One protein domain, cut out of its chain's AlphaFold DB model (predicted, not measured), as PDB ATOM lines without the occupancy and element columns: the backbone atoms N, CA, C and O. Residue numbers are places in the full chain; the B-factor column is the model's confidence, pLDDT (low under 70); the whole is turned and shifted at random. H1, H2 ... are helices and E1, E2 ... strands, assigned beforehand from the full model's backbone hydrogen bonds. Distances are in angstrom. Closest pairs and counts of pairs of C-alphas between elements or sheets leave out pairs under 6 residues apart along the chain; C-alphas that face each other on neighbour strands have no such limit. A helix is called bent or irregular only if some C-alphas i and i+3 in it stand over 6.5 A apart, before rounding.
ATOM      1  N   LEU A  12      67.676 159.670 145.345       96.62
ATOM      2  CA  LEU A  12      68.172 158.316 145.132       96.62
ATOM      3  C   LEU A  12      69.657 158.217 145.460       96.62
ATOM      4  O   LEU A  12      70.464 158.982 144.933       96.62
ATOM      5  N   ILE A  13      70.014 157.235 146.286       98.25
ATOM      6  CA  ILE A  13      71.389 156.792 146.500       98.25
ATOM      7  C   ILE A  13      71.607 155.492 145.725       98.25
ATOM      8  O   ILE A  13      70.985 154.477 146.027       98.25
ATOM      9  N   GLY A  14      72.491 155.514 144.730       96.81
ATOM     10  CA  GLY A  14      72.801 154.360 143.886       96.81
ATOM     11  C   GLY A  14      74.212 153.831 144.119       96.81
ATOM     12  O   GLY A  14      75.175 154.538 143.842       96.81
ATOM     13  N   ILE A  15      74.360 152.591 144.585       97.69
ATOM     14  CA  ILE A  15      75.672 151.956 144.792       97.69
ATOM     15  C   ILE A  15      76.136 151.283 143.494       97.69
ATOM     16  O   ILE A  15      75.577 150.268 143.082       97.69
ATOM     17  N   VAL A  16      77.173 151.821 142.860       96.06
ATOM     18  CA  VAL A  16      77.782 151.313 141.623       96.06
ATOM     19  C   VAL A  16      79.008 150.465 141.972       96.06
ATOM     20  O   VAL A  16      79.928 150.939 142.635       96.06
ATOM     21  N   GLY A  17      79.034 149.208 141.521       92.12
ATOM     22  CA  GLY A  17      80.106 148.255 141.847       92.12
ATOM     23  C   GLY A  17      79.877 147.476 143.150       92.12
ATOM     24  O   GLY A  17      80.826 146.982 143.760       92.12
ATOM     25  N   TYR A  18      78.620 147.366 143.581       91.88
ATOM     26  CA  TYR A  18      78.182 146.552 144.705       91.88
ATOM     27  C   TYR A  18      78.515 145.074 144.518       91.88
ATOM     28  O   TYR A  18      78.218 144.474 143.483       91.88
ATOM     29  N   THR A  19      79.038 144.455 145.575       91.44
ATOM     30  CA  THR A  19      79.256 143.007 145.621       91.44
ATOM     31  C   THR A  19      78.991 142.446 147.019       91.44
ATOM     32  O   THR A  19      79.512 142.973 148.000       91.44
ATOM     33  N   PRO A  20      78.206 141.358 147.140       89.81
ATOM     34  CA  PRO A  20      77.966 140.684 148.414       89.81
ATOM     35  C   PRO A  20      79.035 139.636 148.761       89.81
ATOM     36  O   PRO A  20      78.895 138.946 149.762       89.81
ATOM     37  N   VAL A  21      80.059 139.457 147.916       89.69
ATOM     38  CA  VAL A  21      81.001 138.327 148.015       89.69
ATOM     39  C   VAL A  21      81.885 138.409 149.257       89.69
ATOM     40  O   VAL A  21      82.121 137.388 149.892       89.69
ATOM     41  N   VAL A  22      82.367 139.606 149.598       91.12
ATOM     42  CA  VAL A  22      83.183 139.836 150.794       91.12
ATOM     43  C   VAL A  22      82.492 140.885 151.645       91.12
ATOM     44  O   VAL A  22      82.342 142.027 151.218       91.12
ATOM     45  N   ASP A  23      82.081 140.503 152.852       89.81
ATOM     46  CA  ASP A  23      81.270 141.351 153.732       89.81
ATOM     47  C   ASP A  23      81.964 142.679 154.080       89.81
ATOM     48  O   ASP A  23      81.339 143.736 154.090       89.81
ATOM     49  N   ALA A  24      83.282 142.636 154.301       91.69
ATOM     50  CA  ALA A  24      84.087 143.816 154.607       91.69
ATOM     51  C   ALA A  24      84.361 144.723 153.393       91.69
ATOM     52  O   ALA A  24      84.939 145.792 153.574       91.69
ATOM     53  N   TYR A  25      84.007 144.325 152.164       95.69
ATOM     54  CA  TYR A  25      84.278 145.144 150.983       95.69
ATOM     55  C   TYR A  25      83.530 146.489 151.067       95.69
ATOM     56  O   TYR A  25      82.325 146.483 151.337       95.69
ATOM     57  N   PRO A  26      84.185 147.641 150.802       96.69
ATOM     58  CA  PRO A  26      83.576 148.950 151.044       96.69
ATOM     59  C   PRO A  26      82.270 149.245 150.300       96.69
ATOM     60  O   PRO A  26      81.479 150.054 150.771       96.69
ATOM     61  N   LEU A  27      82.014 148.584 149.169       96.69
ATOM     62  CA  LEU A  27      80.769 148.724 148.400       96.69
ATOM     63  C   LEU A  27      79.829 147.524 148.610       96.69
ATOM     64  O   LEU A  27      79.072 147.158 147.721       96.69
ATOM     65  N   GLY A  28      79.919 146.848 149.753       94.75
ATOM     66  CA  GLY A  28      79.179 145.622 150.041       94.75
ATOM     67  C   GLY A  28      77.919 145.803 150.905       94.75
ATOM     68  O   GLY A  28      77.422 146.919 151.092       94.75
ATOM     69  N   PRO A  29      77.400 144.699 151.476       95.56
ATOM     70  CA  PRO A  29      76.198 144.689 152.314       95.56
ATOM     71  C   PRO A  29      76.291 145.617 153.531       95.56
ATOM     72  O   PRO A  29      75.306 146.254 153.897       95.56
ATOM     73  N   LYS A  30      77.482 145.748 154.133       96.81
ATOM     74  CA  LYS A  30      77.719 146.656 155.264       96.81
ATOM     75  C   LYS A  30      77.466 148.124 154.920       96.81
ATOM     76  O   LYS A  30      76.906 148.840 155.746       96.81
ATOM     77  N   LEU A  31      77.825 148.566 153.712       98.19
ATOM     78  CA  LEU A  31      77.525 149.923 153.247       98.19
ATOM     79  C   LEU A  31      76.019 150.126 153.072       98.19
ATOM     80  O   LEU A  31      75.487 151.121 153.558       98.19
ATOM     81  N   MET A  32      75.336 149.176 152.426       97.06
ATOM     82  CA  MET A  32      73.879 149.219 152.260       97.06
ATOM     83  C   MET A  32      73.183 149.349 153.622       97.06
ATOM     84  O   MET A  32      72.438 150.299 153.846       97.06
ATOM     85  N   ALA A  33      73.518 148.468 154.569       97.38
ATOM     86  CA  ALA A  33      72.954 148.494 155.915       97.38
ATOM     87  C   ALA A  33      73.267 149.808 156.658       97.38
ATOM     88  O   ALA A  33      72.416 150.345 157.366       97.38
ATOM     89  N   ALA A  34      74.475 150.356 156.491       98.25
ATOM     90  CA  ALA A  34      74.867 151.622 157.105       98.25
ATOM     91  C   ALA A  34      74.099 152.828 156.536       98.25
ATOM     92  O   ALA A  34      73.811 153.764 157.291       98.25
ATOM     93  N   LEU A  35      73.775 152.816 155.239       98.44
ATOM     94  CA  LEU A  35      72.945 153.827 154.579       98.44
ATOM     95  C   LEU A  35      71.482 153.710 155.015       98.44
ATOM     96  O   LEU A  35      70.902 154.699 155.457       98.44
ATOM     97  N   GLU A  36      70.912 152.505 154.969       97.12
ATOM     98  CA  GLU A  36      69.538 152.233 155.410       97.12
ATOM     99  C   GLU A  36      69.323 152.646 156.872       97.12
ATOM    100  O   GLU A  36      68.338 153.305 157.196       97.12
ATOM    101  N   ALA A  37      70.277 152.339 157.757       98.00
ATOM    102  CA  ALA A  37      70.208 152.733 159.161       98.00
ATOM    103  C   ALA A  37      70.238 154.260 159.351       98.00
ATOM    104  O   ALA A  37      69.494 154.793 160.174       98.00
ATOM    105  N   ARG A  38      71.078 154.979 158.592       97.75
ATOM    106  CA  ARG A  38      71.173 156.453 158.642       97.75
ATOM    107  C   ARG A  38      69.929 157.148 158.094       97.75
ATOM    108  O   ARG A  38      69.633 158.270 158.494       97.75
ATOM    109  N   LEU A  39      69.221 156.489 157.184       97.44
ATOM    110  CA  LEU A  39      68.056 157.021 156.481       97.44
ATOM    111  C   LEU A  39      66.743 156.413 156.994       97.44
ATOM    112  O   LEU A  39      65.696 156.578 156.373       97.44
ATOM    113  N   ALA A  40      66.774 155.734 158.143       95.94
ATOM    114  CA  ALA A  40      65.592 155.124 158.734       95.94
ATOM    115  C   ALA A  40      64.471 156.164 158.935       95.94
ATOM    116  O   ALA A  40      64.662 157.197 159.579       95.94
ATOM    117  N   GLY A  41      63.290 155.878 158.380       93.88
ATOM    118  CA  GLY A  41      62.129 156.776 158.414       93.88
ATOM    119  C   GLY A  41      62.111 157.861 157.329       93.88
ATOM    120  O   GLY A  41      61.310 158.790 157.429       93.88
ATOM    121  N   ARG A  42      62.984 157.778 156.314       94.06
ATOM    122  CA  ARG A  42      63.005 158.668 155.142       94.06
ATOM    123  C   ARG A  42      62.469 157.971 153.898       94.06
ATOM    124  O   ARG A  42      63.231 157.556 153.036       94.06
ATOM    125  N   ASP A  43      61.147 157.899 153.788       92.12
ATOM    126  CA  ASP A  43      60.468 157.281 152.637       92.12
ATOM    127  C   ASP A  43      60.686 158.059 151.319       92.12
ATOM    128  O   ASP A  43      60.439 157.543 150.232       92.12
ATOM    129  N   ASP A  44      61.164 159.304 151.405       94.12
ATOM    130  CA  ASP A  44      61.509 160.157 150.268       94.12
ATOM    131  C   ASP A  44      62.905 159.880 149.680       94.12
ATOM    132  O   ASP A  44      63.232 160.420 148.617       94.12
ATOM    133  N   ILE A  45      63.719 159.052 150.348       96.69
ATOM    134  CA  ILE A  45      65.082 158.706 149.936       96.69
ATOM    135  C   ILE A  45      65.179 157.195 149.717       96.69
ATOM    136  O   ILE A  45      65.058 156.413 150.656       96.69
ATOM    137  N   ALA A  46      65.461 156.777 148.486       95.25
ATOM    138  CA  ALA A  46      65.730 155.375 148.178       95.25
ATOM    139  C   ALA A  46      67.233 155.079 148.191       95.25
ATOM    140  O   ALA A  46      68.039 155.902 147.755       95.25
ATOM    141  N   VAL A  47      67.600 153.880 148.643       96.00
ATOM    142  CA  VAL A  47      68.957 153.330 148.528       96.00
ATOM    143  C   VAL A  47      68.885 152.069 147.685       96.00
ATOM    144  O   VAL A  47      68.075 151.184 147.951       96.00
ATOM    145  N   GLU A  48      69.706 151.991 146.646       93.69
ATOM    146  CA  GLU A  48      69.627 150.914 145.668       93.69
ATOM    147  C   GLU A  48      71.007 150.449 145.215       93.69
ATOM    148  O   GLU A  48      71.950 151.227 145.070       93.69
ATOM    149  N   ASN A  49      71.120 149.156 144.921       93.31
ATOM    150  CA  ASN A  49      72.256 148.621 144.184       93.31
ATOM    151  C   ASN A  49      72.109 149.014 142.709       93.31
ATOM    152  O   ASN A  49      71.136 148.609 142.110       93.31
ATOM    153  N   MET A  50      73.064 149.718 142.104       92.62
ATOM    154  CA  MET A  50      73.072 150.102 140.681       92.62
ATOM    155  C   MET A  50      74.131 149.365 139.849       92.62
ATOM    156  O   MET A  50      74.624 149.854 138.835       92.62
ATOM    157  N   SER A  51      74.481 148.148 140.251       88.31
ATOM    158  CA  SER A  51      75.583 147.376 139.657       88.31
ATOM    159  C   SER A  51      75.135 146.448 138.534       88.31
ATOM    160  O   SER A  51      75.762 145.428 138.276       88.31
ATOM    161  N   TRP A  52      74.035 146.784 137.862       82.06
ATOM    162  CA  TRP A  52      73.542 146.043 136.694       82.06
ATOM    163  C   TRP A  52      74.206 146.500 135.388       82.06
ATOM    164  O   TRP A  52      73.971 145.913 134.336       82.06
ATOM    165  N   GLY A  53      75.038 147.540 135.454       84.56
ATOM    166  CA  GLY A  53      75.743 148.132 134.324       84.56
ATOM    167  C   GLY A  53      75.115 149.458 133.871       84.56
ATOM    168  O   GLY A  53      73.890 149.605 133.931       84.56
ATOM    169  N   PRO A  54      75.924 150.417 133.379       87.69
ATOM    170  CA  PRO A  54      75.460 151.766 133.028       87.69
ATOM    171  C   PRO A  54      74.261 151.803 132.070       87.69
ATOM    172  O   PRO A  54      73.343 152.599 132.254       87.69
ATOM    173  N   ILE A  55      74.230 150.913 131.073       89.06
ATOM    174  CA  ILE A  55      73.150 150.853 130.074       89.06
ATOM    175  C   ILE A  55      71.814 150.461 130.712       89.06
ATOM    176  O   ILE A  55      70.799 151.094 130.430       89.06
ATOM    177  N   HIS A  56      71.806 149.469 131.606       86.19
ATOM    178  CA  HIS A  56      70.583 149.050 132.294       86.19
ATOM    179  C   HIS A  56      70.065 150.138 133.238       86.19
ATOM    180  O   HIS A  56      68.856 150.347 133.330       86.19
ATOM    181  N   VAL A  57      70.970 150.870 133.902       88.12
ATOM    182  CA  VAL A  57      70.587 152.016 134.740       88.12
ATOM    183  C   VAL A  57      69.887 153.084 133.897       88.12
ATOM    184  O   VAL A  57      68.834 153.576 134.293       88.12
ATOM    185  N   VAL A  58      70.414 153.409 132.713       89.81
ATOM    186  CA  VAL A  58      69.763 154.361 131.800       89.81
ATOM    187  C   VAL A  58      68.399 153.869 131.335       89.81
ATOM    188  O   VAL A  58      67.441 154.636 131.394       89.81
ATOM    189  N   GLN A  59      68.304 152.616 130.885       87.94
ATOM    190  CA  GLN A  59      67.056 152.044 130.372       87.94
ATOM    191  C   GLN A  59      65.931 152.155 131.400       87.94
ATOM    192  O   GLN A  59      64.852 152.641 131.077       87.94
ATOM    193  N   ARG A  60      66.228 151.861 132.669       88.31
ATOM    194  CA  ARG A  60      65.272 152.025 133.767       88.31
ATOM    195  C   ARG A  60      64.701 153.445 133.875       88.31
ATOM    196  O   ARG A  60      63.530 153.598 134.192       88.31
ATOM    197  N   PHE A  61      65.501 154.487 133.645       88.75
ATOM    198  CA  PHE A  61      65.037 155.887 133.698       88.75
ATOM    199  C   PHE A  61      64.436 156.395 132.376       88.75
ATOM    200  O   PHE A  61      63.998 157.552 132.295       88.75
ATOM    201  N   GLN A  62      64.458 155.565 131.332       87.38
ATOM    202  CA  GLN A  62      63.793 155.806 130.053       87.38
ATOM    203  C   GLN A  62      62.452 155.074 129.941       87.38
ATOM    204  O   GLN A  62      61.643 155.465 129.101       87.38
ATOM    205  N   ASP A  63      62.207 154.062 130.777       85.50
ATOM    206  CA  ASP A  63      60.939 153.340 130.819       85.50
ATOM    207  C   ASP A  63      59.757 154.296 131.054       85.50
ATOM    208  O   ASP A  63      59.805 155.216 131.877       85.50
ATOM    209  N   GLU A  64      58.669 154.086 130.309       72.12
ATOM    210  CA  GLU A  64      57.477 154.926 130.404       72.12
ATOM    211  C   GLU A  64      56.892 154.883 131.824       72.12
ATOM    212  O   GLU A  64      56.562 153.825 132.356       72.12
ATOM    213  N   GLY A  65      56.751 156.057 132.443       71.31
ATOM    214  CA  GLY A  65      56.256 156.183 133.816       71.31
ATOM    215  C   GLY A  65      57.324 156.008 134.899       71.31
ATOM    216  O   GLY A  65      56.997 156.158 136.076       71.31
ATOM    217  N   ALA A  66      58.588 155.759 134.536       77.25
ATOM    218  CA  ALA A  66      59.691 155.821 135.484       77.25
ATOM    219  C   ALA A  66      59.876 157.264 135.963       77.25
ATOM    220  O   ALA A  66      60.222 158.168 135.197       77.25
ATOM    221  N   ALA A  67      59.644 157.493 137.250       78.94
ATOM    222  CA  ALA A  67      59.966 158.772 137.843       78.94
ATOM    223  C   ALA A  67      61.477 158.897 138.030       78.94
ATOM    224  O   ALA A  67      62.163 157.962 138.456       78.94
ATOM    225  N   ARG A  68      61.980 160.088 137.732       86.88
ATOM    226  CA  ARG A  68      63.369 160.451 137.974       86.88
ATOM    227  C   ARG A  68      63.461 161.130 139.334       86.88
ATOM    228  O   ARG A  68      62.570 161.917 139.652       86.88
ATOM    229  N   PRO A  69      64.502 160.836 140.123       92.94
ATOM    230  CA  PRO A  69      64.715 161.549 141.369       92.94
ATOM    231  C   PRO A  69      65.078 163.008 141.068       92.94
ATOM    232  O   PRO A  69      65.730 163.286 140.062       92.94
ATOM    233  N   ASP A  70      64.722 163.926 141.963       94.69
ATOM    234  CA  ASP A  70      65.159 165.326 141.906       94.69
ATOM    235  C   ASP A  70      66.651 165.456 142.253       94.69
ATOM    236  O   ASP A  70      67.326 166.393 141.820       94.69
ATOM    237  N   ARG A  71      67.177 164.496 143.028       97.12
ATOM    238  CA  ARG A  71      68.587 164.409 143.412       97.12
ATOM    239  C   ARG A  71      69.120 162.984 143.328       97.12
ATOM    240  O   ARG A  71      68.507 162.044 143.829       97.12
ATOM    241  N   LEU A  72      70.321 162.847 142.784       97.75
ATOM    242  CA  LEU A  72      71.049 161.587 142.684       97.75
ATOM    243  C   LEU A  72      72.361 161.655 143.473       97.75
ATOM    244  O   LEU A  72      73.118 162.616 143.345       97.75
ATOM    245  N   VAL A  73      72.660 160.610 144.240       98.56
ATOM    246  CA  VAL A  73      73.963 160.389 144.880       98.56
ATOM    247  C   VAL A  73      74.465 159.005 144.481       98.56
ATOM    248  O   VAL A  73      73.942 157.992 144.931       98.56
ATOM    249  N   LEU A  74      75.476 158.938 143.624       98.38
ATOM    250  CA  LEU A  74      76.109 157.675 143.252       98.38
ATOM    251  C   LEU A  74      77.241 157.352 144.228       98.38
ATOM    252  O   LEU A  74      78.093 158.195 144.473       98.38
ATOM    253  N   VAL A  75      77.278 156.140 144.768       98.69
ATOM    254  CA  VAL A  75      78.346 155.672 145.662       98.69
ATOM    255  C   VAL A  75      79.138 154.590 144.952       98.69
ATOM    256  O   VAL A  75      78.546 153.653 144.428       98.69
ATOM    257  N   SER A  76      80.459 154.715 144.876       97.81
ATOM    258  CA  SER A  76      81.255 153.868 143.975       97.81
ATOM    259  C   SER A  76      82.738 153.832 144.330       97.81
ATOM    260  O   SER A  76      83.195 154.569 145.202       97.81
ATOM    261  N   ALA A  77      83.500 152.984 143.640       97.06
ATOM    262  CA  ALA A  77      84.953 153.084 143.626       97.06
ATOM    263  C   ALA A  77      85.383 154.196 142.655       97.06
ATOM    264  O   ALA A  77      84.779 154.352 141.591       97.06
ATOM    265  N   ALA A  78      86.437 154.935 142.993       95.75
ATOM    266  CA  ALA A  78      87.062 155.874 142.066       95.75
ATOM    267  C   ALA A  78      87.635 155.124 140.850       95.75
ATOM    268  O   ALA A  78      88.263 154.075 141.007       95.75
ATOM    269  N   SER A  79      87.480 155.679 139.642       90.88
ATOM    270  CA  SER A  79      87.985 155.048 138.408       90.88
ATOM    271  C   SER A  79      89.516 154.992 138.328       90.88
ATOM    272  O   SER A  79      90.069 154.168 137.603       90.88
ATOM    273  N   VAL A  80      90.214 155.848 139.082       89.31
ATOM    274  CA  VAL A  80      91.676 155.854 139.194       89.31
ATOM    275  C   VAL A  80      92.065 155.870 140.666       89.31
ATOM    276  O   VAL A  80      91.581 156.705 141.428       89.31
ATOM    277  N   SER A  81      92.976 154.974 141.042       92.06
ATOM    278  CA  SER A  81      93.514 154.888 142.397       92.06
ATOM    279  C   SER A  81      94.818 155.672 142.534       92.06
ATOM    280  O   SER A  81      95.742 155.506 141.734       92.06
ATOM    281  N   ALA A  82      94.901 156.516 143.560       91.00
ATOM    282  CA  ALA A  82      96.101 157.266 143.936       91.00
ATOM    283  C   ALA A  82      96.353 157.274 145.456       91.00
ATOM    284  O   ALA A  82      97.488 157.454 145.895       91.00
ATOM    285  N   SER A  83      95.309 157.092 146.260       94.44
ATOM    286  CA  SER A  83      95.323 157.120 147.720       94.44
ATOM    287  C   SER A  83      94.281 156.138 148.282       94.44
ATOM    288  O   SER A  83      93.237 156.592 148.758       94.44
ATOM    289  N   PRO A  84      94.544 154.815 148.257       96.00
ATOM    290  CA  PRO A  84      93.597 153.794 148.705       96.00
ATOM    291  C   PRO A  84      92.973 154.079 150.077       96.00
ATOM    292  O   PRO A  84      93.651 154.519 151.003       96.00
ATOM    293  N   GLY A  85      91.670 153.833 150.191       96.62
ATOM    294  CA  GLY A  85      90.849 154.083 151.375       96.62
ATOM    295  C   GLY A  85      90.318 155.508 151.507       96.62
ATOM    296  O   GLY A  85      89.444 155.743 152.336       96.62
ATOM    297  N   ARG A  86      90.806 156.462 150.706       97.94
ATOM    298  CA  ARG A  86      90.331 157.847 150.758       97.94
ATOM    299  C   ARG A  86      88.945 157.964 150.127       97.94
ATOM    300  O   ARG A  86      88.768 157.561 148.979       97.94
ATOM    301  N   VAL A  87      88.005 158.590 150.832       98.62
ATOM    302  CA  VAL A  87      86.688 158.945 150.289       98.62
ATOM    303  C   VAL A  87      86.693 160.398 149.809       98.62
ATOM    304  O   VAL A  87      87.297 161.282 150.419       98.62
ATOM    305  N   ARG A  88      86.056 160.658 148.666       98.31
ATOM    306  CA  ARG A  88      85.854 162.005 148.114       98.31
ATOM    307  C   ARG A  88      84.435 162.146 147.600       98.31
ATOM    308  O   ARG A  88      83.869 161.191 147.077       98.31
ATOM    309  N   ALA A  89      83.888 163.349 147.702       98.56
ATOM    310  CA  ALA A  89      82.605 163.684 147.111       98.56
ATOM    311  C   ALA A  89      82.778 164.668 145.961       98.56
ATOM    312  O   ALA A  89      83.554 165.625 146.047       98.56
ATOM    313  N   PHE A  90      81.996 164.456 144.909       98.44
ATOM    314  CA  PHE A  90      81.977 165.307 143.739       98.44
ATOM    315  C   PHE A  90      80.564 165.735 143.373       98.44
ATOM    316  O   PHE A  90      79.602 164.976 143.500       98.44
ATOM    317  N   ARG A  91      80.451 166.955 142.861       98.12
ATOM    318  CA  ARG A  91      79.272 167.454 142.168       98.12
ATOM    319  C   ARG A  91      79.458 167.204 140.681       98.12
ATOM    320  O   ARG A  91      80.386 167.743 140.081       98.12
ATOM    321  N   TRP A  92      78.552 166.442 140.078       98.00
ATOM    322  CA  TRP A  92      78.553 166.253 138.634       98.00
ATOM    323  C   TRP A  92      78.128 167.541 137.924       98.00
ATOM    324  O   TRP A  92      76.995 167.994 138.067       98.00
ATOM    325  N   MET A  93      79.040 168.127 137.155       97.25
ATOM    326  CA  MET A  93      78.831 169.375 136.416       97.25
ATOM    327  C   MET A  93      78.377 169.142 134.970       97.25
ATOM    328  O   MET A  93      78.103 170.100 134.250       97.25
ATOM    329  N   GLY A  94      78.287 167.881 134.538       94.06
ATOM    330  CA  GLY A  94      77.961 167.540 133.160       94.06
ATOM    331  C   GLY A  94      79.165 167.638 132.225       94.06
ATOM    332  O   GLY A  94      80.322 167.461 132.613       94.06
ATOM    333  N   GLY A  95      78.856 167.895 130.959       93.75
ATOM    334  CA  GLY A  95      79.808 167.880 129.856       93.75
ATOM    335  C   GLY A  95      79.507 166.759 128.871       93.75
ATOM    336  O   GLY A  95      78.568 165.978 129.038       93.75
ATOM    337  N   SER A  96      80.301 166.705 127.811       93.25
ATOM    338  CA  SER A  96      80.200 165.680 126.783       93.25
ATOM    339  C   SER A  96      81.587 165.212 126.376       93.25
ATOM    340  O   SER A  96      82.570 165.947 126.473       93.25
ATOM    341  N   LEU A  97      81.657 163.969 125.916       93.69
ATOM    342  CA  LEU A  97      82.850 163.435 125.283       93.69
ATOM    343  C   LEU A  97      82.730 163.553 123.757       93.69
ATOM    344  O   LEU A  97      81.617 163.506 123.219       93.69
ATOM    345  N   PRO A  98      83.859 163.649 123.034       94.06
ATOM    346  CA  PRO A  98      83.884 163.397 121.598       94.06
ATOM    347  C   PRO A  98      83.250 162.040 121.263       94.06
ATOM    348  O   PRO A  98      83.328 161.104 122.056       94.06
ATOM    349  N   ALA A  99      82.659 161.914 120.072       92.94
ATOM    350  CA  ALA A  99      81.893 160.724 119.687       92.94
ATOM    351  C   ALA A  99      82.681 159.406 119.821       92.94
ATOM    352  O   ALA A  99      82.119 158.413 120.269       92.94
ATOM    353  N   GLU A 100      83.971 159.406 119.480       91.94
ATOM    354  CA  GLU A 100      84.853 158.237 119.611       91.94
ATOM    355  C   GLU A 100      85.049 157.832 121.079       91.94
ATOM    356  O   GLU A 100      84.749 156.703 121.447       91.94
ATOM    357  N   ALA A 101      85.424 158.779 121.944       92.00
ATOM    358  CA  ALA A 101      85.566 158.529 123.380       92.00
ATOM    359  C   ALA A 101      84.232 158.107 124.023       92.00
ATOM    360  O   ALA A 101      84.200 157.246 124.894       92.00
ATOM    361  N   MET A 102      83.105 158.660 123.565       94.56
ATOM    362  CA  MET A 102      81.785 158.210 124.008       94.56
ATOM    363  C   MET A 102      81.501 156.761 123.584       94.56
ATOM    364  O   MET A 102      80.952 155.991 124.367       94.56
ATOM    365  N   GLN A 103      81.877 156.366 122.363       92.12
ATOM    366  CA  GLN A 103      81.736 154.983 121.892       92.12
ATOM    367  C   GLN A 103      82.608 154.010 122.690       92.12
ATOM    368  O   GLN A 103      82.143 152.914 122.992       92.12
ATOM    369  N   GLU A 104      83.822 154.406 123.077       92.88
ATOM    370  CA  GLU A 104      84.685 153.607 123.957       92.88
ATOM    371  C   GLU A 104      84.017 153.358 125.315       92.88
ATOM    372  O   GLU A 104      83.937 152.215 125.759       92.88
ATOM    373  N   ARG A 105      83.433 154.398 125.922       93.25
ATOM    374  CA  ARG A 105      82.677 154.295 127.182       93.25
ATOM    375  C   ARG A 105      81.454 153.386 127.056       93.25
ATOM    376  O   ARG A 105      81.206 152.530 127.902       93.25
ATOM    377  N   MET A 106      80.712 153.505 125.952       92.56
ATOM    378  CA  MET A 106      79.615 152.578 125.651       92.56
ATOM    379  C   MET A 106      80.121 151.138 125.511       92.56
ATOM    380  O   MET A 106      79.470 150.220 126.007       92.56
ATOM    381  N   TYR A 107      81.269 150.933 124.858       91.94
ATOM    382  CA  TYR A 107      81.874 149.615 124.680       91.94
ATOM    383  C   TYR A 107      82.289 148.987 126.019       91.94
ATOM    384  O   TYR A 107      81.971 147.823 126.267       91.94
ATOM    385  N   GLU A 108      82.928 149.747 126.910       91.62
ATOM    386  CA  GLU A 108      83.229 149.314 128.282       91.62
ATOM    387  C   GLU A 108      81.951 148.889 129.024       91.62
ATOM    388  O   GLU A 108      81.872 147.783 129.562       91.62
ATOM    389  N   ALA A 109      80.900 149.711 128.971       91.00
ATOM    390  CA  ALA A 109      79.645 149.419 129.656       91.00
ATOM    391  C   ALA A 109      78.956 148.141 129.142       91.00
ATOM    392  O   ALA A 109      78.487 147.332 129.943       91.00
ATOM    393  N   VAL A 110      78.904 147.919 127.821       89.25
ATOM    394  CA  VAL A 110      78.286 146.701 127.249       89.25
ATOM    395  C   VAL A 110      79.152 145.453 127.420       89.25
ATOM    396  O   VAL A 110      78.630 144.341 127.362       89.25
ATOM    397  N   THR A 111      80.459 145.614 127.642       88.94
ATOM    398  CA  THR A 111      81.377 144.507 127.961       88.94
ATOM    399  C   THR A 111      81.417 144.182 129.456       88.94
ATOM    400  O   THR A 111      82.096 143.237 129.857       88.94
ATOM    401  N   GLY A 112      80.627 144.893 130.267       87.94
ATOM    402  CA  GLY A 112      80.426 144.601 131.682       87.94
ATOM    403  C   GLY A 112      81.341 145.378 132.623       87.94
ATOM    404  O   GLY A 112      81.432 145.009 133.792       87.94
ATOM    405  N   ILE A 113      82.006 146.440 132.158       90.06
ATOM    406  CA  ILE A 113      82.680 147.375 133.059       90.06
ATOM    407  C   ILE A 113      81.631 148.236 133.759       90.06
ATOM    408  O   ILE A 113      80.801 148.901 133.136       90.06
ATOM    409  N   ILE A 114      81.681 148.202 135.087       90.69
ATOM    410  CA  ILE A 114      80.777 148.922 135.975       90.69
ATOM    411  C   ILE A 114      81.628 149.854 136.827       90.69
ATOM    412  O   ILE A 114      82.157 149.456 137.862       90.69
ATOM    413  N   ASP A 115      81.760 151.094 136.373       91.94
ATOM    414  CA  ASP A 115      82.447 152.155 137.102       91.94
ATOM    415  C   ASP A 115      81.641 153.459 137.079       91.94
ATOM    416  O   ASP A 115      80.622 153.602 136.387       91.94
ATOM    417  N   ILE A 116      82.099 154.407 137.889       95.25
ATOM    418  CA  ILE A 116      81.407 155.666 138.122       95.25
ATOM    419  C   ILE A 116      81.445 156.615 136.928       95.25
ATOM    420  O   ILE A 116      80.438 157.258 136.640       95.25
ATOM    421  N   GLU A 117      82.558 156.690 136.203       95.12
ATOM    422  CA  GLU A 117      82.699 157.582 135.050       95.12
ATOM    423  C   GLU A 117      81.814 157.112 133.896       95.12
ATOM    424  O   GLU A 117      81.089 157.920 133.311       95.12
ATOM    425  N   ASN A 118      81.801 155.804 133.624       94.81
ATOM    426  CA  ASN A 118      80.907 155.201 132.640       94.81
ATOM    427  C   ASN A 118      79.440 155.438 133.003       94.81
ATOM    428  O   ASN A 118      78.653 155.860 132.156       94.81
ATOM    429  N   THR A 119      79.074 155.243 134.271       95.62
ATOM    430  CA  THR A 119      77.714 155.524 134.745       95.62
ATOM    431  C   THR A 119      77.360 156.999 134.529       95.62
ATOM    432  O   THR A 119      76.372 157.300 133.855       95.62
ATOM    433  N   LEU A 120      78.192 157.932 135.003       96.69
ATOM    434  CA  LEU A 120      77.951 159.371 134.877       96.69
ATOM    435  C   LEU A 120      77.831 159.820 133.415       96.69
ATOM    436  O   LEU A 120      76.840 160.466 133.068       96.69
ATOM    437  N   ILE A 121      78.786 159.469 132.547       96.31
ATOM    438  CA  ILE A 121      78.784 159.976 131.168       96.31
ATOM    439  C   ILE A 121      77.653 159.400 130.331       96.31
ATOM    440  O   ILE A 121      77.041 160.121 129.545       96.31
ATOM    441  N   ILE A 122      77.350 158.114 130.503       95.75
ATOM    442  CA  ILE A 122      76.315 157.440 129.725       95.75
ATOM    443  C   ILE A 122      74.947 157.967 130.139       95.75
ATOM    444  O   ILE A 122      74.151 158.334 129.275       95.75
ATOM    445  N   GLY A 123      74.680 158.117 131.437       95.19
ATOM    446  CA  GLY A 123      73.410 158.708 131.843       95.19
ATOM    447  C   GLY A 123      73.280 160.194 131.493       95.19
ATOM    448  O   GLY A 123      72.179 160.640 131.164       95.19
ATOM    449  N   ALA A 124      74.384 160.947 131.442       95.06
ATOM    450  CA  ALA A 124      74.379 162.316 130.924       95.06
ATOM    451  C   ALA A 124      74.081 162.348 129.414       95.06
ATOM    452  O   ALA A 124      73.250 163.138 128.973       95.06
ATOM    453  N   HIS A 125      74.692 161.451 128.632       95.25
ATOM    454  CA  HIS A 125      74.457 161.317 127.191       95.25
ATOM    455  C   HIS A 125      72.981 161.059 126.862       95.25
ATOM    456  O   HIS A 125      72.451 161.613 125.901       95.25
ATOM    457  N   PHE A 126      72.304 160.257 127.686       93.75
ATOM    458  CA  PHE A 126      70.879 159.955 127.539       93.75
ATOM    459  C   PHE A 126      69.948 160.910 128.301       93.75
ATOM    460  O   PHE A 126      68.730 160.724 128.275       93.75
ATOM    461  N   GLY A 127      70.499 161.928 128.968       92.94
ATOM    462  CA  GLY A 127      69.736 162.944 129.690       92.94
ATOM    463  C   GLY A 127      68.863 162.375 130.809       92.94
ATOM    464  O   GLY A 127      67.745 162.854 130.995       92.94
ATOM    465  N   VAL A 128      69.319 161.327 131.508       92.94
ATOM    466  CA  VAL A 128      68.562 160.700 132.611       92.94
ATOM    467  C   VAL A 128      68.910 161.268 133.986       92.94
ATOM    468  O   VAL A 128      68.132 161.095 134.922       92.94
ATOM    469  N   TRP A 129      70.045 161.956 134.117       94.75
ATOM    470  CA  TRP A 129      70.459 162.548 135.387       94.75
ATOM    471  C   TRP A 129      69.687 163.820 135.715       94.75
ATOM    472  O   TRP A 129      69.469 164.636 134.818       94.75
ATOM    473  N   PRO A 130      69.288 164.003 136.987       94.94
ATOM    474  CA  PRO A 130      68.774 165.283 137.431       94.94
ATOM    475  C   PRO A 130      69.887 166.322 137.446       94.94
ATOM    476  O   PRO A 130      71.077 165.987 137.442       94.94
ATOM    477  N   ASP A 131      69.486 167.587 137.555       93.00
ATOM    478  CA  ASP A 131      70.439 168.671 137.737       93.00
ATOM    479  C   ASP A 131      71.295 168.398 138.973       93.00
ATOM    480  O   ASP A 131      72.512 168.437 138.849       93.00
ATOM    481  N   GLU A 132      70.710 168.041 140.126       96.50
ATOM    482  CA  GLU A 132      71.430 167.715 141.368       96.50
ATOM    483  C   GLU A 132      71.947 166.264 141.414       96.50
ATOM    484  O   GLU A 132      71.409 165.407 142.109       96.50
ATOM    485  N   ALA A 133      73.045 165.995 140.711       98.00
ATOM    486  CA  ALA A 133      73.772 164.728 140.755       98.00
ATOM    487  C   ALA A 133      75.139 164.849 141.462       98.00
ATOM    488  O   ALA A 133      75.936 165.748 141.167       98.00
ATOM    489  N   TYR A 134      75.420 163.913 142.365       98.69
ATOM    490  CA  TYR A 134      76.672 163.788 143.112       98.69
ATOM    491  C   TYR A 134      77.270 162.393 142.941       98.69
ATOM    492  O   TYR A 134      76.537 161.425 142.726       98.69
ATOM    493  N   SER A 135      78.585 162.277 143.111       98.50
ATOM    494  CA  SER A 135      79.253 160.998 143.353       98.50
ATOM    495  C   SER A 135      80.024 161.031 144.670       98.50
ATOM    496  O   SER A 135      80.612 162.047 145.031       98.50
ATOM    497  N   VAL A 136      80.008 159.925 145.406       98.75
ATOM    498  CA  VAL A 136      80.840 159.676 146.583       98.75
ATOM    499  C   VAL A 136      81.690 158.457 146.272       98.75
ATOM    500  O   VAL A 136      81.184 157.362 146.028       98.75
ATOM    501  N   GLU A 137      82.992 158.671 146.213       98.44
ATOM    502  CA  GLU A 137      83.941 157.729 145.647       98.44
ATOM    503  C   GLU A 137      84.969 157.332 146.689       98.44
ATOM    504  O   GLU A 137      85.633 158.196 147.260       98.44
ATOM    505  N   VAL A 138      85.114 156.027 146.911       98.50
ATOM    506  CA  VAL A 138      86.243 155.471 147.657       98.50
ATOM    507  C   VAL A 138      87.353 155.089 146.688       98.50
ATOM    508  O   VAL A 138      87.133 154.399 145.695       98.50
ATOM    509  N   ASP A 139      88.568 155.527 146.972       97.62
ATOM    510  CA  ASP A 139      89.749 155.086 146.246       97.62
ATOM    511  C   ASP A 139      90.090 153.642 146.643       97.62
ATOM    512  O   ASP A 139      90.340 153.354 147.813       97.62
ATOM    513  N   LEU A 140      90.094 152.723 145.677       95.56
ATOM    514  CA  LEU A 140      90.477 151.328 145.882       95.56
ATOM    515  C   LEU A 140      91.528 150.950 144.843       95.56
ATOM    516  O   LEU A 140      91.321 151.124 143.643       95.56
ATOM    517  N   ALA A 141      92.641 150.368 145.290       93.56
ATOM    518  CA  ALA A 141      93.616 149.788 144.375       93.56
ATOM    519  C   ALA A 141      92.975 148.642 143.571       93.56
ATOM    520  O   ALA A 141      92.133 147.910 144.099       93.56
ATOM    521  N   ALA A 142      93.406 148.434 142.324       89.56
ATOM    522  CA  ALA A 142      92.816 147.432 141.425       89.56
ATOM    523  C   ALA A 142      92.843 145.993 141.985       89.56
ATOM    524  O   ALA A 142      91.999 145.171 141.638       89.56
ATOM    525  N   ASP A 143      93.797 145.681 142.869       92.19
ATOM    526  CA  ASP A 143      93.937 144.370 143.504       92.19
ATOM    527  C   ASP A 143      93.181 144.228 144.838       92.19
ATOM    528  O   ASP A 143      93.175 143.138 145.414       92.19
ATOM    529  N   THR A 144      92.511 145.289 145.313       94.25
ATOM    530  CA  THR A 144      91.843 145.334 146.627       94.25
ATOM    531  C   THR A 144      90.865 144.180 146.790       94.25
ATOM    532  O   THR A 144      90.956 143.433 147.759       94.25
ATOM    533  N   PHE A 145      89.970 143.968 145.820       93.12
ATOM    534  CA  PHE A 145      88.984 142.891 145.906       93.12
ATOM    535  C   PHE A 145      89.650 141.508 145.993       93.12
ATOM    536  O   PHE A 145      89.300 140.704 146.854       93.12
ATOM    537  N   GLY A 146      90.664 141.247 145.161       93.50
ATOM    538  CA  GLY A 146      91.408 139.982 145.192       93.50
ATOM    539  C   GLY A 146      92.128 139.752 146.524       93.50
ATOM    540  O   GLY A 146      92.068 138.655 147.077       93.50
ATOM    541  N   ARG A 147      92.749 140.797 147.082       94.31
ATOM    542  CA  ARG A 147      93.389 140.770 148.406       94.31
ATOM    543  C   ARG A 147      92.391 140.492 149.523       94.31
ATOM    544  O   ARG A 147      92.674 139.693 150.408       94.31
ATOM    545  N   MET A 148      91.200 141.079 149.448       94.06
ATOM    546  CA  MET A 148      90.133 140.834 150.419       94.06
ATOM    547  C   MET A 148      89.578 139.409 150.342       94.06
ATOM    548  O   MET A 148      89.353 138.802 151.380       94.06
ATOM    549  N   VAL A 149      89.427 138.836 149.144       93.62
ATOM    550  CA  VAL A 149      89.047 137.418 148.986       93.62
ATOM    551  C   VAL A 149      90.106 136.492 149.596       93.62
ATOM    552  O   VAL A 149      89.769 135.520 150.271       93.62
ATOM    553  N   ILE A 150      91.394 136.794 149.397       92.75
ATOM    554  CA  ILE A 150      92.488 136.033 150.018       92.75
ATOM    555  C   ILE A 150      92.415 136.148 151.545       92.75
ATOM    556  O   ILE A 150      92.464 135.123 152.225       92.75
ATOM    557  N   ALA A 151      92.254 137.359 152.076       92.19
ATOM    558  CA  ALA A 151      92.129 137.618 153.508       92.19
ATOM    559  C   ALA A 151      90.946 136.862 154.140       92.19
ATOM    560  O   ALA A 151      91.115 136.189 155.159       92.19
ATOM    561  N   ASP A 152      89.778 136.904 153.496       91.00
ATOM    562  CA  ASP A 152      88.574 136.190 153.930       91.00
ATOM    563  C   ASP A 152      88.805 134.672 153.960       91.00
ATOM    564  O   ASP A 152      88.559 134.019 154.974       91.00
ATOM    565  N   SER A 153      89.428 134.114 152.911       91.19
ATOM    566  CA  SER A 153      89.777 132.685 152.862       91.19
ATOM    567  C   SER A 153      90.756 132.247 153.963       91.19
ATOM    568  O   SER A 153      90.786 131.076 154.339       91.19
ATOM    569  N   GLN A 154      91.551 133.185 154.488       90.81
ATOM    570  CA  GLN A 154      92.499 132.971 155.586       90.81
ATOM    571  C   GLN A 154      91.899 133.293 156.965       90.81
ATOM    572  O   GLN A 154      92.583 133.146 157.980       90.81
ATOM    573  N   GLY A 155      90.626 133.697 157.024       88.12
ATOM    574  CA  GLY A 155      89.909 134.010 158.260       88.12
ATOM    575  C   GLY A 155      90.291 135.354 158.884       88.12
ATOM    576  O   GLY A 155      90.075 135.556 160.081       88.12
ATOM    577  N   TRP A 156      90.877 136.274 158.116       88.00
ATOM    578  CA  TRP A 156      91.185 137.623 158.591       88.00
ATOM    579  C   TRP A 156      89.908 138.460 158.633       88.00
ATOM    580  O   TRP A 156      89.541 139.119 157.668       88.00
ATOM    581  N   ALA A 157      89.215 138.404 159.767       78.19
ATOM    582  CA  ALA A 157      87.918 139.059 159.928       78.19
ATOM    583  C   ALA A 157      87.986 140.424 160.633       78.19
ATOM    584  O   ALA A 157      87.001 141.159 160.617       78.19
ATOM    585  N   SER A 158      89.099 140.761 161.294       92.00
ATOM    586  CA  SER A 158      89.213 142.032 162.015       92.00
ATOM    587  C   SER A 158      89.640 143.165 161.089       92.00
ATOM    588  O   SER A 158      90.541 143.006 160.265       92.00
ATOM    589  N   ASP A 159      89.040 144.338 161.287       94.44
ATOM    590  CA  ASP A 159      89.369 145.536 160.515       94.44
ATOM    591  C   ASP A 159      90.850 145.910 160.616       94.44
ATOM    592  O   ASP A 159      91.472 146.223 159.613       94.44
ATOM    593  N   TRP A 160      91.460 145.764 161.795       95.06
ATOM    594  CA  TRP A 160      92.895 145.999 161.970       95.06
ATOM    595  C   TRP A 160      93.765 145.111 161.063       95.06
ATOM    596  O   TRP A 160      94.714 145.604 160.459       95.06
ATOM    597  N   ALA A 161      93.447 143.815 160.950       93.69
ATOM    598  CA  ALA A 161      94.228 142.895 160.121       93.69
ATOM    599  C   ALA A 161      94.039 143.207 158.632       93.69
ATOM    600  O   ALA A 161      94.991 143.161 157.856       93.69
ATOM    601  N   LEU A 162      92.815 143.576 158.243       94.50
ATOM    602  CA  LEU A 162      92.528 144.054 156.894       94.50
ATOM    603  C   LEU A 162      93.234 145.381 156.612       94.50
ATOM    604  O   LEU A 162      93.765 145.551 155.524       94.50
ATOM    605  N   ALA A 163      93.312 146.289 157.582       95.88
ATOM    606  CA  ALA A 163      93.981 147.573 157.429       95.88
ATOM    607  C   ALA A 163      95.488 147.423 157.226       95.88
ATOM    608  O   ALA A 163      96.039 148.041 156.316       95.88
ATOM    609  N   ASP A 164      96.135 146.559 158.010       94.44
ATOM    610  CA  ASP A 164      97.538 146.194 157.803       94.44
ATOM    611  C   ASP A 164      97.738 145.541 156.427       94.44
ATOM    612  O   ASP A 164      98.651 145.895 155.681       94.44
ATOM    613  N   HIS A 165      96.821 144.647 156.039       94.00
ATOM    614  CA  HIS A 165      96.918 143.954 154.766       94.00
ATOM    615  C   HIS A 165      96.671 144.849 153.555       94.00
ATOM    616  O   HIS A 165      97.332 144.632 152.549       94.00
ATOM    617  N   LEU A 166      95.724 145.789 153.603       94.38
ATOM    618  CA  LEU A 166      95.241 146.587 152.465       94.38
ATOM    619  C   LEU A 166      95.897 147.970 152.387       94.38
ATOM    620  O   LEU A 166      95.973 148.545 151.302       94.38
ATOM    621  N   GLY A 167      96.392 148.486 153.514       95.19
ATOM    622  CA  GLY A 167      96.886 149.855 153.658       95.19
ATOM    623  C   GLY A 167      95.804 150.877 154.030       95.19
ATOM    624  O   GLY A 167      96.109 152.064 154.113       95.19
ATOM    625  N   PHE A 168      94.562 150.442 154.260       97.25
ATOM    626  CA  PHE A 168      93.454 151.274 154.741       97.25
ATOM    627  C   PHE A 168      92.410 150.431 155.481       97.25
ATOM    628  O   PHE A 168      92.269 149.249 155.185       97.25
ATOM    629  N   SER A 169      91.653 151.041 156.398       97.50
ATOM    630  CA  SER A 169      90.552 150.395 157.133       97.50
ATOM    631  C   SER A 169      89.276 150.329 156.279       97.50
ATOM    632  O   SER A 169      88.729 151.387 155.935       97.50
ATOM    633  N   PRO A 170      88.768 149.129 155.931       96.88
ATOM    634  CA  PRO A 170      87.484 149.012 155.252       96.88
ATOM    635  C   PRO A 170      86.311 149.534 156.086       96.88
ATOM    636  O   PRO A 170      85.417 150.163 155.524       96.88
ATOM    637  N   GLU A 171      86.308 149.333 157.408       97.44
ATOM    638  CA  GLU A 171      85.240 149.850 158.275       97.44
ATOM    639  C   GLU A 171      85.191 151.382 158.271       97.44
ATOM    640  O   GLU A 171      84.105 151.955 158.148       97.44
ATOM    641  N   ALA A 172      86.347 152.050 158.341       98.19
ATOM    642  CA  ALA A 172      86.417 153.508 158.259       98.19
ATOM    643  C   ALA A 172      85.922 154.017 156.897       98.19
ATOM    644  O   ALA A 172      85.110 154.940 156.851       98.19
ATOM    645  N   ALA A 173      86.336 153.371 155.800       98.38
ATOM    646  CA  ALA A 173      85.880 153.725 154.458       98.38
ATOM    647  C   ALA A 173      84.355 153.560 154.305       98.38
ATOM    648  O   ALA A 173      83.692 154.445 153.770       98.38
ATOM    649  N   ILE A 174      83.775 152.466 154.815       98.56
ATOM    650  CA  ILE A 174      82.318 152.241 154.809       98.56
ATOM    651  C   ILE A 174      81.594 153.327 155.607       98.56
ATOM    652  O   ILE A 174      80.578 153.856 155.148       98.56
ATOM    653  N   ALA A 175      82.096 153.661 156.797       98.62
ATOM    654  CA  ALA A 175      81.496 154.681 157.647       98.62
ATOM    655  C   ALA A 175      81.501 156.058 156.967       98.62
ATOM    656  O   ALA A 175      80.463 156.724 156.954       98.62
ATOM    657  N   GLU A 176      82.627 156.443 156.359       98.69
ATOM    658  CA  GLU A 176      82.790 157.721 155.663       98.69
ATOM    659  C   GLU A 176      81.952 157.791 154.375       98.69
ATOM    660  O   GLU A 176      81.308 158.813 154.122       98.69
ATOM    661  N   LEU A 177      81.872 156.700 153.598       98.75
ATOM    662  CA  LEU A 177      80.969 156.592 152.444       98.75
ATOM    663  C   LEU A 177      79.511 156.793 152.864       98.75
ATOM    664  O   LEU A 177      78.803 157.608 152.272       98.75
ATOM    665  N   ALA A 178      79.067 156.064 153.892       98.75
ATOM    666  CA  ALA A 178      77.688 156.116 154.363       98.75
ATOM    667  C   ALA A 178      77.328 157.501 154.918       98.75
ATOM    668  O   ALA A 178      76.264 158.035 154.610       98.75
ATOM    669  N   GLU A 179      78.215 158.099 155.716       98.69
ATOM    670  CA  GLU A 179      78.043 159.451 156.247       98.69
ATOM    671  C   GLU A 179      77.963 160.480 155.120       98.69
ATOM    672  O   GLU A 179      76.946 161.163 154.995       98.69
ATOM    673  N   THR A 180      78.965 160.522 154.244       98.81
ATOM    674  CA  THR A 180      79.045 161.514 153.165       98.81
ATOM    675  C   THR A 180      77.859 161.409 152.209       98.81
ATOM    676  O   THR A 180      77.221 162.418 151.897       98.81
ATOM    677  N   ALA A 181      77.506 160.193 151.779       98.75
ATOM    678  CA  ALA A 181      76.376 159.978 150.880       98.75
ATOM    679  C   ALA A 181      75.039 160.344 151.539       98.75
ATOM    680  O   ALA A 181      74.212 161.004 150.910       98.75
ATOM    681  N   SER A 182      74.841 159.987 152.814       98.62
ATOM    682  CA  SER A 182      73.628 160.371 153.545       98.62
ATOM    683  C   SER A 182      73.518 161.889 153.724       98.62
ATOM    684  O   SER A 182      72.454 162.449 153.477       98.62
ATOM    685  N   MET A 183      74.614 162.586 154.043       98.50
ATOM    686  CA  MET A 183      74.633 164.045 154.179       98.50
ATOM    687  C   MET A 183      74.256 164.743 152.869       98.50
ATOM    688  O   MET A 183      73.435 165.662 152.873       98.50
ATOM    689  N   LEU A 184      74.791 164.278 151.737       98.62
ATOM    690  CA  LEU A 184      74.432 164.801 150.415       98.62
ATOM    691  C   LEU A 184      72.985 164.486 150.041       98.62
ATOM    692  O   LEU A 184      72.285 165.355 149.520       98.62
ATOM    693  N   ALA A 185      72.500 163.283 150.344       98.06
ATOM    694  CA  ALA A 185      71.112 162.926 150.089       98.06
ATOM    695  C   ALA A 185      70.148 163.814 150.893       98.06
ATOM    696  O   ALA A 185      69.194 164.355 150.335       98.06
ATOM    697  N   LEU A 186      70.442 164.048 152.175       97.56
ATOM    698  CA  LEU A 186      69.613 164.828 153.095       97.56
ATOM    699  C   LEU A 186      69.653 166.336 152.813       97.56
ATOM    700  O   LEU A 186      68.619 167.005 152.869       97.56
ATOM    701  N   HIS A 187      70.836 166.883 152.528       97.50
ATOM    702  CA  HIS A 187      71.070 168.330 152.551       97.50
ATOM    703  C   HIS A 187      71.521 168.914 151.209       97.50
ATOM    704  O   HIS A 187      71.450 170.134 151.028       97.50
ATOM    705  N   GLY A 188      71.943 168.075 150.258       95.38
ATOM    706  CA  GLY A 188      72.388 168.492 148.930       95.38
ATOM    707  C   GLY A 188      73.451 169.592 149.011       95.38
ATOM    708  O   GLY A 188      74.435 169.418 149.728       95.38
ATOM    709  N   PRO A 189      73.243 170.760 148.371       93.06
ATOM    710  CA  PRO A 189      74.203 171.869 148.410       93.06
ATOM    711  C   PRO A 189      74.481 172.444 149.807       93.06
ATOM    712  O   PRO A 189      75.439 173.192 149.976       93.06
ATOM    713  N   LYS A 190      73.626 172.158 150.799       95.94
ATOM    714  CA  LYS A 190      73.785 172.617 152.189       95.94
ATOM    715  C   LYS A 190      74.493 171.592 153.079       95.94
ATOM    716  O   LYS A 190      74.582 171.818 154.281       95.94
ATOM    717  N   ALA A 191      74.919 170.456 152.531       96.19
ATOM    718  CA  ALA A 191      75.636 169.444 153.290       96.19
ATOM    719  C   ALA A 191      76.984 169.991 153.780       96.19
ATOM    720  O   ALA A 191      77.727 170.606 153.018       96.19
ATOM    721  N   GLU A 192      77.320 169.727 155.040       95.50
ATOM    722  CA  GLU A 192      78.618 170.080 155.627       95.50
ATOM    723  C   GLU A 192      79.691 169.045 155.247       95.50
ATOM    724  O   GLU A 192      80.327 168.432 156.098       95.50
ATOM    725  N   VAL A 193      79.870 168.823 153.943       96.12
ATOM    726  CA  VAL A 193      80.884 167.920 153.381       96.12
ATOM    727  C   VAL A 193      81.662 168.634 152.279       96.12
ATOM    728  O   VAL A 193      81.125 169.488 151.572       96.12
ATOM    729  N   SER A 194      82.941 168.301 152.121       96.81
ATOM    730  CA  SER A 194      83.756 168.854 151.038       96.81
ATOM    731  C   SER A 194      83.338 168.231 149.707       96.81
ATOM    732  O   SER A 194      83.539 167.035 149.507       96.81
ATOM    733  N   VAL A 195      82.796 169.039 148.795       97.81
ATOM    734  CA  VAL A 195      82.369 168.603 147.459       97.81
ATOM    735  C   VAL A 195      83.184 169.326 146.398       97.81
ATOM    736  O   VAL A 195      83.191 170.555 146.337       97.81
ATOM    737  N   GLU A 196      83.850 168.562 145.543       97.00
ATOM    738  CA  GLU A 196      84.627 169.085 144.420       97.00
ATOM    739  C   GLU A 196      83.799 169.028 143.122       97.00
ATOM    740  O   GLU A 196      82.956 168.144 142.975       97.00
ATOM    741  N   PRO A 197      83.967 169.939 142.153       97.12
ATOM    742  CA  PRO A 197      83.340 169.757 140.847       97.12
ATOM    743  C   PRO A 197      83.953 168.543 140.129       97.12
ATOM    744  O   PRO A 197      85.132 168.250 140.303       97.12
ATOM    745  N   LYS A 198      83.148 167.846 139.325       96.44
ATOM    746  CA  LYS A 198      83.600 166.809 138.392       96.44
ATOM    747  C   LYS A 198      82.836 166.926 137.081       96.44
ATOM    748  O   LYS A 198      81.608 167.017 137.081       96.44
ATOM    749  N   SER A 199      83.552 166.903 135.972       96.50
ATOM    750  CA  SER A 199      83.029 167.053 134.616       96.50
ATOM    751  C   SER A 199      83.602 165.995 133.676       96.50
ATOM    752  O   SER A 199      84.593 165.335 133.988       96.50
ATOM    753  N   ALA A 200      82.987 165.837 132.503       94.44
ATOM    754  CA  ALA A 200      83.432 164.864 131.503       94.44
ATOM    755  C   ALA A 200      84.894 165.069 131.049       94.44
ATOM    756  O   ALA A 200      85.544 164.119 130.622       94.44
ATOM    757  N   GLU A 201      85.415 166.296 131.139       90.12
ATOM    758  CA  GLU A 201      86.780 166.651 130.722       90.12
ATOM    759  C   GLU A 201      87.863 166.086 131.654       90.12
ATOM    760  O   GLU A 201      89.018 165.950 131.253       90.12
ATOM    761  N   GLU A 202      87.492 165.746 132.888       89.50
ATOM    762  CA  GLU A 202      88.406 165.253 133.926       89.50
ATOM    763  C   GLU A 202      88.523 163.726 133.938       89.50
ATOM    764  O   GLU A 202      89.316 163.172 134.699       89.50
ATOM    765  N   PHE A 203      87.733 163.042 133.110       90.81
ATOM    766  CA  PHE A 203      87.697 161.590 133.073       90.81
ATOM    767  C   PHE A 203      88.984 160.989 132.527       90.81
ATOM    768  O   PHE A 203      89.617 161.512 131.603       90.81
TER     769      PHE A 203
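This is residues 12 to 203 of the 218 residues of an uncharacterized protein of Hyphomicrobiales bacterium (UniProt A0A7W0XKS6). A strongly twisted six-stranded sheet makes the core, with H1 and the long H7 over one face, H4 over the other, and H2 and H3 packed on H4. H5 and H6 form a small helical head beyond the sheet, where H6 meets residues 170 to 171 of H7. The printed part has 192 residues with seven named helices and six named strands, in the order E1 H1 E2 H2 E3 E4 H3 H4 E5 H5 H6 H7 E6. The mixed sheet runs E2 E1 E3 E5 E4 E6, and the class is mixed, helices and strands. The whole is compact, with a radius of gyration of the C-alphas of 16.3 A and spans of 47 by 41 by 29 A.

The sheet runs E2, residues 45 to 49, E1, 12 to 15, E3, 71 to 77, E5, 132 to 138, E4, 87 to 92, and E6, 195 to 198. Its parallel neighbours have these backbone pairs within hydrogen-bond range: N 13 and O 46 for E2 and E1, 2.8 A; N 14 and O 73 for E1 and E3, 2.9 A; N 74 and O 134 for E3 and E5, 2.8 A; N 91 and O 196 for E4 and E6, 2.8 A. E5 and E4 are antiparallel at 156 degrees, with N 90 and O 135 at 2.8 A. H7, residues 170 to 190, is on the sheet; the closest C-alphas of H7 and E5, Ala 181 and Val 136, are 6.2 A apart. H1, residues 29 to 38, is on the same face, over E2 and E1 at a height over the sheet of 10.0 A. E1, H1 and E2 form a strand-helix-strand unit, two parallel neighbour strands with a helix between, its crossover right-handed. H1 touches residues 174 to 182 of H7 at a steep tilt of 40 degrees, closest at the C-alphas of Leu 35 and Ala 178, 5.3 A. On the opposite face H4, residues 116 to 125, is over E5 at a height of 10.2 A, which gives three layers, helices on both faces of the sheet. H2, residues 54 to 62, touches H4, closest at the C-alphas of Pro 54 and Thr 119, 4.7 A. E2, H2 and E3 form a split unit, with E1 between the two strands, its crossover right-handed. H3, residues 99 to 110, touches H4, closest at the C-alphas of Arg 105 and Asn 118, 5.8 A. H5, residues 144 to 153, touches H6, residues 159 to 166, closest at the C-alphas of Thr 144 and Leu 166, 6.9 A. Every O i to N i+4 pair is within hydrogen-bond range in H1, H3, H4, H5 and H6, against 4 of 5 in H2 and 15 of 17 in H7.

E1 begins at C-alpha 12, (68.172, 158.316, 145.132), and E6 ends at C-alpha 198, (83.600, 166.809, 138.392). H7 is 27.5 A long, E5 20.2 A and E3 19.9 A. H7 begins at C-alpha 170, (87.484, 149.012, 155.252), has a kink of 61 degrees near residue 184, and is irregular, with C-alphas 186 and 189 9.6 A apart.

The two C-alphas farthest apart, of Glu 64 and Asp 164, are 49.3 A apart. The printed part has no cut. The link from E1 to H1, residues 16 to 28, is long; the other links are short, six of them tight. The mean pLDDT of the printed part is 93.9, and no printed residue is under 70.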